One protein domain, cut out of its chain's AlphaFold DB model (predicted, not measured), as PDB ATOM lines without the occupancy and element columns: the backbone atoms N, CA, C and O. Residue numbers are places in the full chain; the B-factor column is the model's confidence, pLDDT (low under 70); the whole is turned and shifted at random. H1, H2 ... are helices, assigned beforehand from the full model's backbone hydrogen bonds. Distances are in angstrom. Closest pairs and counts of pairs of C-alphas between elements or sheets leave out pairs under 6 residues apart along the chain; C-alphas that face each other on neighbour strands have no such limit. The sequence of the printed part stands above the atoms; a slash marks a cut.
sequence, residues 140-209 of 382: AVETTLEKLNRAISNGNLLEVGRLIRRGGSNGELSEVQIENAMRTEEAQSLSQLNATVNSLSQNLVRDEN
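What this domain is: This is residues 140 to 209 of the 382 residues of an uncharacterized protein of Caenorhabditis japonica (UniProt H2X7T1). One long helix, H4, runs out as an arm from a small head of three shorter helices, H1, H2 and H3, which lie roughly side by side with their centres in a triangle. H1 and H2 form a helical hairpin and H3 packs on H1, while residues 194 to 209, of which 194 to 207 belong to H4, stick out alone and make the length of the whole. The printed part has 70 residues, with four named helices in the order H1, H2, H3, H4 and no named strand, and its class is all helix. It is loose, with a radius of gyration of the C-alphas of 15.4 A, and the C-alphas span 50 by 22 by 19 A.

Where its parts are: H4, the longest helix, holds residues 186 to 207 and measures 30.5 A from first to last C-alpha, from C-alpha 186 at (-47.377, -6.366, 5.590) to C-alpha 207 at (-25.449, -27.212, 1.749). H3 holds residues 175 to 183 and measures 12.2 A. H2 holds residues 157 to 169 and measures 18.2 A. H1 holds residues 144 to 153 and measures 14.3 A, beginning with C-alpha 144 at (-41.011, 9.566, 11.497).

How they stand to each other: H4 touches no helix. It is close to H1 but not clearly touching, the closest C-alphas, those of Ile 152 and Glu 186, being 7.8 A apart, at a steep tilt of 49 degrees, the same way. H4 and H3 meet only through their link, and H4 and H2 are apart. H1 and H2, a hairpin, touch with the C-alphas of Ala 151 and Val 160 closest at 5.7 A, at a shallow tilt of 19 degrees, opposite ways. H1 and H3 touch with the C-alphas of Asn 149 and Ala 181 closest at 6.5 A, at a shallow tilt of 23 degrees, the same way. H2 and H3 are close but not clearly touching, with the C-alphas of Ile 164 and Ile 178 closest at 7.2 A, at a shallow tilt of 20 degrees, opposite ways. In H1, H2 and H3 every O i to N i+4 pair is within hydrogen-bond range; in H4 17 of 18 are.

The domain as a whole: The two C-alphas farthest apart are those of Ala 140 and Asn 209, 52.8 A. Without the stretch that stands free, the body has 54 residues, spans 31 by 22 by 19 A and has a radius of gyration of 10.8 A. The printed part has no cut, and the links H1 to H2, H2 to H3 and H3 to H4 are tight. The mean pLDDT of the printed part is 71.2; residue 140 and residues 182 to 209 are under 70, and the mean for H4 is 55.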
ATOM      1  N   ALA A 140     -38.303  19.608   3.502       60.97
ATOM      2  CA  ALA A 140     -39.276  18.637   3.994       60.97
ATOM      3  C   ALA A 140     -38.540  17.605   4.863       60.97
ATOM      4  O   ALA A 140     -37.909  16.677   4.359       60.97
ATOM      5  N   VAL A 141     -38.533  17.837   6.176       70.50
ATOM      6  CA  VAL A 141     -38.004  16.898   7.153       70.50
ATOM      7  C   VAL A 141     -38.981  15.739   7.138       70.50
ATOM      8  O   VAL A 141     -40.070  15.844   7.691       70.50
ATOM      9  N   GLU A 142     -38.594  14.679   6.432       79.69
ATOM     10  CA  GLU A 142     -39.350  13.433   6.333       79.69
ATOM     11  C   GLU A 142     -39.776  13.004   7.740       79.69
ATOM     12  O   GLU A 142     -38.942  12.866   8.654       79.69
ATOM     13  N   THR A 143     -41.087  12.874   7.916       87.19
ATOM     14  CA  THR A 143     -41.693  12.571   9.209       87.19
ATOM     15  C   THR A 143     -41.312  11.159   9.647       87.19
ATOM     16  O   THR A 143     -41.000  10.289   8.832       87.19
ATOM     17  N   THR A 144     -41.334  10.896  10.953       85.06
ATOM     18  CA  THR A 144     -41.011   9.566  11.497       85.06
ATOM     19  C   THR A 144     -41.958   8.482  10.957       85.06
ATOM     20  O   THR A 144     -41.524   7.351  10.759       85.06
ATOM     21  N   LEU A 145     -43.206   8.839  10.624       84.81
ATOM     22  CA  LEU A 145     -44.174   7.952   9.970       84.81
ATOM     23  C   LEU A 145     -43.825   7.672   8.498       84.81
ATOM     24  O   LEU A 145     -43.911   6.532   8.058       84.81
ATOM     25  N   GLU A 146     -43.384   8.677   7.740       87.25
ATOM     26  CA  GLU A 146     -42.928   8.480   6.353       87.25
ATOM     27  C   GLU A 146     -41.669   7.608   6.295       87.25
ATOM     28  O   GLU A 146     -41.594   6.684   5.483       87.25
ATOM     29  N   LYS A 147     -40.726   7.820   7.224       89.56
ATOM     30  CA  LYS A 147     -39.550   6.950   7.392       89.56
ATOM     31  C   LYS A 147     -39.946   5.523   7.742       89.56
ATOM     32  O   LYS A 147     -39.337   4.586   7.231       89.56
ATOM     33  N   LEU A 148     -40.954   5.360   8.602       83.69
ATOM     34  CA  LEU A 148     -41.476   4.054   8.987       83.69
ATOM     35  C   LEU A 148     -42.073   3.336   7.772       83.69
ATOM     36  O   LEU A 148     -41.645   2.227   7.473       83.69
ATOM     37  N   ASN A 149     -42.952   3.995   7.014       84.38
ATOM     38  CA  ASN A 149     -43.544   3.432   5.796       84.38
ATOM     39  C   ASN A 149     -42.479   3.053   4.763       84.38
ATOM     40  O   ASN A 149     -42.521   1.968   4.194       84.38
ATOM     41  N   ARG A 150     -41.457   3.892   4.573       85.12
ATOM     42  CA  ARG A 150     -40.342   3.585   3.672       85.12
ATOM     43  C   ARG A 150     -39.513   2.387   4.146       85.12
ATOM     44  O   ARG A 150     -39.111   1.564   3.327       85.12
ATOM     45  N   ALA A 151     -39.238   2.281   5.447       82.50
ATOM     46  CA  ALA A 151     -38.515   1.145   6.017       82.50
ATOM     47  C   ALA A 151     -39.306  -0.168   5.869       82.50
ATOM     48  O   ALA A 151     -38.700  -1.201   5.569       82.50
ATOM     49  N   ILE A 152     -40.636  -0.106   6.009       79.44
ATOM     50  CA  ILE A 152     -41.561  -1.225   5.766       79.44
ATOM     51  C   ILE A 152     -41.523  -1.634   4.291       79.44
ATOM     52  O   ILE A 152     -41.239  -2.795   3.996       79.44
ATOM     53  N   SER A 153     -41.707  -0.693   3.355       78.00
ATOM     54  CA  SER A 153     -41.681  -0.984   1.911       78.00
ATOM     55  C   SER A 153     -40.334  -1.543   1.438       78.00
ATOM     56  O   SER A 153     -40.284  -2.325   0.494       78.00
ATOM     57  N   ASN A 154     -39.237  -1.180   2.106       79.38
ATOM     58  CA  ASN A 154     -37.901  -1.703   1.815       79.38
ATOM     59  C   ASN A 154     -37.586  -3.038   2.524       79.38
ATOM     60  O   ASN A 154     -36.501  -3.580   2.323       79.38
ATOM     61  N   GLY A 155     -38.477  -3.557   3.381       74.69
ATOM     62  CA  GLY A 155     -38.268  -4.799   4.135       74.69
ATOM     63  C   GLY A 155     -37.178  -4.723   5.216       74.69
ATOM     64  O   GLY A 155     -36.665  -5.754   5.655       74.69
ATOM     65  N   ASN A 156     -36.792  -3.522   5.660       81.56
ATOM     66  CA  ASN A 156     -35.711  -3.331   6.631       81.56
ATOM     67  C   ASN A 156     -36.226  -3.390   8.082       81.56
ATOM     68  O   ASN A 156     -36.389  -2.367   8.753       81.56
ATOM     69  N   LEU A 157     -36.450  -4.607   8.590       76.50
ATOM     70  CA  LEU A 157     -37.047  -4.866   9.914       76.50
ATOM     71  C   LEU A 157     -36.300  -4.210  11.090       76.50
ATOM     72  O   LEU A 157     -36.913  -3.789  12.075       76.50
ATOM     73  N   LEU A 158     -34.972  -4.090  11.005       82.06
ATOM     74  CA  LEU A 158     -34.170  -3.455  12.058       82.06
ATOM     75  C   LEU A 158     -34.439  -1.950  12.149       82.06
ATOM     76  O   LEU A 158     -34.450  -1.382  13.244       82.06
ATOM     77  N   GLU A 159     -34.653  -1.305  11.006       85.50
ATOM     78  CA  GLU A 159     -34.970   0.117  10.920       85.50
ATOM     79  C   GLU A 159     -36.409   0.392  11.363       85.50
ATOM     80  O   GLU A 159     -36.624   1.302  12.167       85.50
ATOM     81  N   VAL A 160     -37.352  -0.478  10.985       82.00
ATOM     82  CA  VAL A 160     -38.737  -0.475  11.488       82.00
ATOM     83  C   VAL A 160     -38.761  -0.523  13.019       82.00
ATOM     84  O   VAL A 160     -39.298   0.376  13.667       82.00
ATOM     85  N   GLY A 161     -38.079  -1.498  13.633       78.25
ATOM     86  CA  GLY A 161     -38.037  -1.627  15.093       78.25
ATOM     87  C   GLY A 161     -37.357  -0.448  15.806       78.25
ATOM     88  O   GLY A 161     -37.723  -0.106  16.933       78.25
ATOM     89  N   ARG A 162     -36.370   0.206  15.177       89.75
ATOM     90  CA  ARG A 162     -35.744   1.430  15.715       89.75
ATOM     91  C   ARG A 162     -36.689   2.628  15.649       89.75
ATOM     92  O   ARG A 162     -36.769   3.365  16.630       89.75
ATOM     93  N   LEU A 163     -37.387   2.816  14.530       89.06
ATOM     94  CA  LEU A 163     -38.321   3.923  14.320       89.06
ATOM     95  C   LEU A 163     -39.554   3.805  15.217       89.06
ATOM     96  O   LEU A 163     -39.954   4.807  15.798       89.06
ATOM     97  N   ILE A 164     -40.080   2.592  15.424       85.50
ATOM     98  CA  ILE A 164     -41.181   2.336  16.365       85.50
ATOM     99  C   ILE A 164     -40.763   2.674  17.797       85.50
ATOM    100  O   ILE A 164     -41.444   3.446  18.467       85.50
ATOM    101  N   ARG A 165     -39.616   2.159  18.268       84.81
ATOM    102  CA  ARG A 165     -39.138   2.446  19.633       84.81
ATOM    103  C   ARG A 165     -38.883   3.933  19.840       84.81
ATOM    104  O   ARG A 165     -39.337   4.497  20.827       84.81
ATOM    105  N   ARG A 166     -38.192   4.580  18.898       87.94
ATOM    106  CA  ARG A 166     -37.892   6.014  18.975       87.94
ATOM    107  C   ARG A 166     -39.159   6.862  18.898       87.94
ATOM    108  O   ARG A 166     -39.338   7.749  19.723       87.94
ATOM    109  N   GLY A 167     -40.028   6.589  17.928       85.38
ATOM    110  CA  GLY A 167     -41.262   7.338  17.719       85.38
ATOM    111  C   GLY A 167     -42.255   7.157  18.865       85.38
ATOM    112  O   GLY A 167     -42.875   8.133  19.272       85.38
ATOM    113  N   GLY A 168     -42.338   5.958  19.447       79.12
ATOM    114  CA  GLY A 168     -43.144   5.690  20.638       79.12
ATOM    115  C   GLY A 168     -42.597   6.384  21.888       79.12
ATOM    116  O   GLY A 168     -43.343   7.062  22.586       79.12
ATOM    117  N   SER A 169     -41.286   6.297  22.148       77.50
ATOM    118  CA  SER A 169     -40.665   6.975  23.299       77.50
ATOM    119  C   SER A 169     -40.718   8.502  23.207       77.50
ATOM    120  O   SER A 169     -40.801   9.168  24.235       77.50
ATOM    121  N   ASN A 170     -40.700   9.058  21.994       85.94
ATOM    122  CA  ASN A 170     -40.784  10.500  21.764       85.94
ATOM    123  C   ASN A 170     -42.229  11.018  21.630       85.94
ATOM    124  O   ASN A 170     -42.421  12.225  21.496       85.94
ATOM    125  N   GLY A 171     -43.238  10.137  21.619       83.81
ATOM    126  CA  GLY A 171     -44.636  10.504  21.349       83.81
ATOM    127  C   GLY A 171     -44.902  10.977  19.912       83.81
ATOM    128  O   GLY A 171     -45.932  11.589  19.645       83.81
ATOM    129  N   GLU A 172     -43.977  10.715  18.985       82.31
ATOM    130  CA  GLU A 172     -44.089  11.057  17.560       82.31
ATOM    131  C   GLU A 172     -44.955  10.051  16.784       82.31
ATOM    132  O   GLU A 172     -45.462  10.379  15.713       82.31
ATOM    133  N   LEU A 173     -45.107   8.831  17.311       84.69
ATOM    134  CA  LEU A 173     -45.946   7.774  16.753       84.69
ATOM    135  C   LEU A 173     -46.927   7.275  17.811       84.69
ATOM    136  O   LEU A 173     -46.516   6.856  18.894       84.69
ATOM    137  N   SER A 174     -48.216   7.275  17.480       84.38
ATOM    138  CA  SER A 174     -49.224   6.597  18.291       84.38
ATOM    139  C   SER A 174     -49.299   5.110  17.949       84.38
ATOM    140  O   SER A 174     -48.987   4.686  16.834       84.38
ATOM    141  N   GLU A 175     -49.772   4.317  18.904       74.44
ATOM    142  CA  GLU A 175     -50.023   2.884  18.729       74.44
ATOM    143  C   GLU A 175     -50.922   2.601  17.513       74.44
ATOM    144  O   GLU A 175     -50.607   1.745  16.695       74.44
ATOM    145  N   VAL A 176     -51.959   3.421  17.310       80.12
ATOM    146  CA  VAL A 176     -52.885   3.320  16.168       80.12
ATOM    147  C   VAL A 176     -52.194   3.626  14.831       80.12
ATOM    148  O   VAL A 176     -52.535   3.046  13.801       80.12
ATOM    149  N   GLN A 177     -51.218   4.541  14.808       79.12
ATOM    150  CA  GLN A 177     -50.445   4.845  13.598       79.12
ATOM    151  C   GLN A 177     -49.472   3.722  13.250       79.12
ATOM    152  O   GLN A 177     -49.316   3.409  12.073       79.12
ATOM    153  N   ILE A 178     -48.861   3.103  14.262       78.31
ATOM    154  CA  ILE A 178     -48.024   1.917  14.084       78.31
ATOM    155  C   ILE A 178     -48.891   0.776  13.550       78.31
ATOM    156  O   ILE A 178     -48.578   0.218  12.510       78.31
ATOM    157  N   GLU A 179     -50.033   0.496  14.176       75.25
ATOM    158  CA  GLU A 179     -50.950  -0.562  13.749       75.25
ATOM    159  C   GLU A 179     -51.441  -0.372  12.303       75.25
ATOM    160  O   GLU A 179     -51.455  -1.321  11.523       75.25
ATOM    161  N   ASN A 180     -51.805   0.850  11.907       76.38
ATOM    162  CA  ASN A 180     -52.258   1.127  10.541       76.38
ATOM    163  C   ASN A 180     -51.127   1.060   9.504       76.38
ATOM    164  O   ASN A 180     -51.361   0.580   8.392       76.38
ATOM    165  N   ALA A 181     -49.915   1.502   9.860       71.75
ATOM    166  CA  ALA A 181     -48.732   1.341   9.013       71.75
ATOM    167  C   ALA A 181     -48.408  -0.145   8.813       71.75
ATOM    168  O   ALA A 181     -48.127  -0.561   7.697       71.75
ATOM    169  N   MET A 182     -48.561  -0.952   9.867       68.75
ATOM    170  CA  MET A 182     -48.335  -2.394   9.807       68.75
ATOM    171  C   MET A 182     -49.451  -3.133   9.035       68.75
ATOM    172  O   MET A 182     -49.246  -4.129   8.355       68.75
ATOM    173  N   ARG A 183     -50.694  -2.639   9.076       69.56
ATOM    174  CA  ARG A 183     -51.825  -3.269   8.365       69.56
ATOM    175  C   ARG A 183     -51.828  -3.048   6.856       69.56
ATOM    176  O   ARG A 183     -52.493  -3.801   6.140       69.56
ATOM    177  N   THR A 184     -51.137  -2.025   6.364       61.81
ATOM    178  CA  THR A 184     -51.067  -1.729   4.931       61.81
ATOM    179  C   THR A 184     -49.788  -2.348   4.357       61.81
ATOM    180  O   THR A 184     -48.690  -1.978   4.729       61.81
ATOM    181  N   GLU A 185     -49.944  -3.351   3.482       56.84
ATOM    182  CA  GLU A 185     -48.880  -4.108   2.774       56.84
ATOM    183  C   GLU A 185     -48.153  -5.257   3.528       56.84
ATOM    184  O   GLU A 185     -47.594  -6.137   2.867       56.84
ATOM    185  N   GLU A 186     -48.228  -5.390   4.862       53.19
ATOM    186  CA  GLU A 186     -47.377  -6.366   5.590       53.19
ATOM    187  C   GLU A 186     -47.847  -7.828   5.637       53.19
ATOM    188  O   GLU A 186     -47.035  -8.726   5.864       53.19
ATOM    189  N   ALA A 187     -49.117  -8.135   5.356       50.97
ATOM    190  CA  ALA A 187     -49.542  -9.540   5.270       50.97
ATOM    191  C   ALA A 187     -48.869 -10.276   4.090       50.97
ATOM    192  O   ALA A 187     -48.692 -11.495   4.120       50.97
ATOM    193  N   GLN A 188     -48.465  -9.535   3.052       55.53
ATOM    194  CA  GLN A 188     -47.793 -10.091   1.878       55.53
ATOM    195  C   GLN A 188     -46.271 -10.123   2.052       55.53
ATOM    196  O   GLN A 188     -45.656 -11.120   1.676       55.53
ATOM    197  N   SER A 189     -45.668  -9.102   2.673       59.69
ATOM    198  CA  SER A 189     -44.219  -9.073   2.904       59.69
ATOM    199  C   SER A 189     -43.785 -10.083   3.966       59.69
ATOM    200  O   SER A 189     -42.811 -10.787   3.734       59.69
ATOM    201  N   LEU A 190     -44.530 -10.275   5.064       56.38
ATOM    202  CA  LEU A 190     -44.212 -11.301   6.069       56.38
ATOM    203  C   LEU A 190     -44.383 -12.722   5.525       56.38
ATOM    204  O   LEU A 190     -43.577 -13.595   5.829       56.38
ATOM    205  N   SER A 191     -45.387 -12.965   4.674       56.66
ATOM    206  CA  SER A 191     -45.543 -14.257   3.995       56.66
ATOM    207  C   SER A 191     -44.392 -14.527   3.019       56.66
ATOM    208  O   SER A 191     -43.831 -15.624   3.016       56.66
ATOM    209  N   GLN A 192     -43.985 -13.522   2.239       57.91
ATOM    210  CA  GLN A 192     -42.840 -13.620   1.327       57.91
ATOM    211  C   GLN A 192     -41.514 -13.764   2.079       57.91
ATOM    212  O   GLN A 192     -40.655 -14.541   1.667       57.91
ATOM    213  N   LEU A 193     -41.351 -13.067   3.201       55.69
ATOM    214  CA  LEU A 193     -40.161 -13.119   4.040       55.69
ATOM    215  C   LEU A 193     -40.085 -14.465   4.765       55.69
ATOM    216  O   LEU A 193     -39.034 -15.090   4.727       55.69
ATOM    217  N   ASN A 194     -41.199 -14.995   5.273       57.84
ATOM    218  CA  ASN A 194     -41.274 -16.367   5.784       57.84
ATOM    219  C   ASN A 194     -40.957 -17.396   4.694       57.84
ATOM    220  O   ASN A 194     -40.192 -18.323   4.934       57.84
ATOM    221  N   ALA A 195     -41.476 -17.233   3.474       54.41
ATOM    222  CA  ALA A 195     -41.147 -18.124   2.360       54.41
ATOM    223  C   ALA A 195     -39.657 -18.053   1.980       54.41
ATOM    224  O   ALA A 195     -39.041 -19.077   1.681       54.41
ATOM    225  N   THR A 196     -39.063 -16.860   2.037       58.75
ATOM    226  CA  THR A 196     -37.649 -16.623   1.714       58.75
ATOM    227  C   THR A 196     -36.732 -17.139   2.817       58.75
ATOM    228  O   THR A 196     -35.753 -17.811   2.516       58.75
ATOM    229  N   VAL A 197     -37.068 -16.913   4.088       59.00
ATOM    230  CA  VAL A 197     -36.352 -17.450   5.253       59.00
ATOM    231  C   VAL A 197     -36.458 -18.969   5.289       59.00
ATOM    232  O   VAL A 197     -35.444 -19.628   5.483       59.00
ATOM    233  N   ASN A 198     -37.625 -19.547   4.998       58.03
ATOM    234  CA  ASN A 198     -37.774 -20.996   4.875       58.03
ATOM    235  C   ASN A 198     -36.958 -21.551   3.704       58.03
ATOM    236  O   ASN A 198     -36.335 -22.597   3.843       58.03
ATOM    237  N   SER A 199     -36.903 -20.846   2.572       54.50
ATOM    238  CA  SER A 199     -36.097 -21.263   1.418       54.50
ATOM    239  C   SER A 199     -34.596 -21.153   1.695       54.50
ATOM    240  O   SER A 199     -33.847 -22.059   1.352       54.50
ATOM    241  N   LEU A 200     -34.149 -20.079   2.352       51.84
ATOM    242  CA  LEU A 200     -32.753 -19.881   2.744       51.84
ATOM    243  C   LEU A 200     -32.334 -20.857   3.842       51.84
ATOM    244  O   LEU A 200     -31.271 -21.445   3.728       51.84
ATOM    245  N   SER A 201     -33.178 -21.085   4.848       54.66
ATOM    246  CA  SER A 201     -32.958 -22.082   5.901       54.66
ATOM    247  C   SER A 201     -32.882 -23.491   5.309       54.66
ATOM    248  O   SER A 201     -31.929 -24.218   5.567       54.66
ATOM    249  N   GLN A 202     -33.810 -23.852   4.413       55.50
ATOM    250  CA  GLN A 202     -33.740 -25.125   3.695       55.50
ATOM    251  C   GLN A 202     -32.488 -25.234   2.826       55.50
ATOM    252  O   GLN A 202     -31.900 -26.307   2.769       55.50
ATOM    253  N   ASN A 203     -32.063 -24.163   2.157       53.78
ATOM    254  CA  ASN A 203     -30.863 -24.189   1.322       53.78
ATOM    255  C   ASN A 203     -29.575 -24.257   2.155       53.78
ATOM    256  O   ASN A 203     -28.676 -25.005   1.791       53.78
ATOM    257  N   LEU A 204     -29.509 -23.573   3.299       50.06
ATOM    258  CA  LEU A 204     -28.364 -23.628   4.211       50.06
ATOM    259  C   LEU A 204     -28.233 -25.019   4.858       50.06
ATOM    260  O   LEU A 204     -27.142 -25.569   4.929       50.06
ATOM    261  N   VAL A 205     -29.358 -25.634   5.254       53.66
ATOM    262  CA  VAL A 205     -29.397 -27.018   5.766       53.66
ATOM    263  C   VAL A 205     -29.058 -28.046   4.673       53.66
ATOM    264  O   VAL A 205     -28.517 -29.112   4.974       53.66
ATOM    265  N   ARG A 206     -29.367 -27.743   3.403       49.25
ATOM    266  CA  ARG A 206     -29.018 -28.588   2.247       49.25
ATOM    267  C   ARG A 206     -27.529 -28.532   1.907       49.25
ATOM    268  O   ARG A 206     -26.991 -29.574   1.547       49.25
ATOM    269  N   ASP A 207     -26.881 -27.377   2.047       46.66
ATOM    270  CA  ASP A 207     -25.449 -27.212   1.749       46.66
ATOM    271  C   ASP A 207     -24.537 -27.950   2.745       46.66
ATOM    272  O   ASP A 207     -23.440 -28.364   2.380       46.66
ATOM    273  N   GLU A 208     -24.985 -28.183   3.984       52.81
ATOM    274  CA  GLU A 208     -24.189 -28.912   4.987       52.81
ATOM    275  C   GLU A 208     -24.347 -30.445   4.924       52.81
ATOM    276  O   GLU A 208     -23.531 -31.163   5.495       52.81
ATOM    277  N   ASN A 209     -25.359 -30.968   4.218       54.56
ATOM    278  CA  ASN A 209     -25.675 -32.405   4.163       54.56
ATOM    279  C   ASN A 209     -25.756 -32.921   2.719       54.56
ATOM    280  O   ASN A 209     -26.743 -33.541   2.325       54.56
TER     281      ASN A 209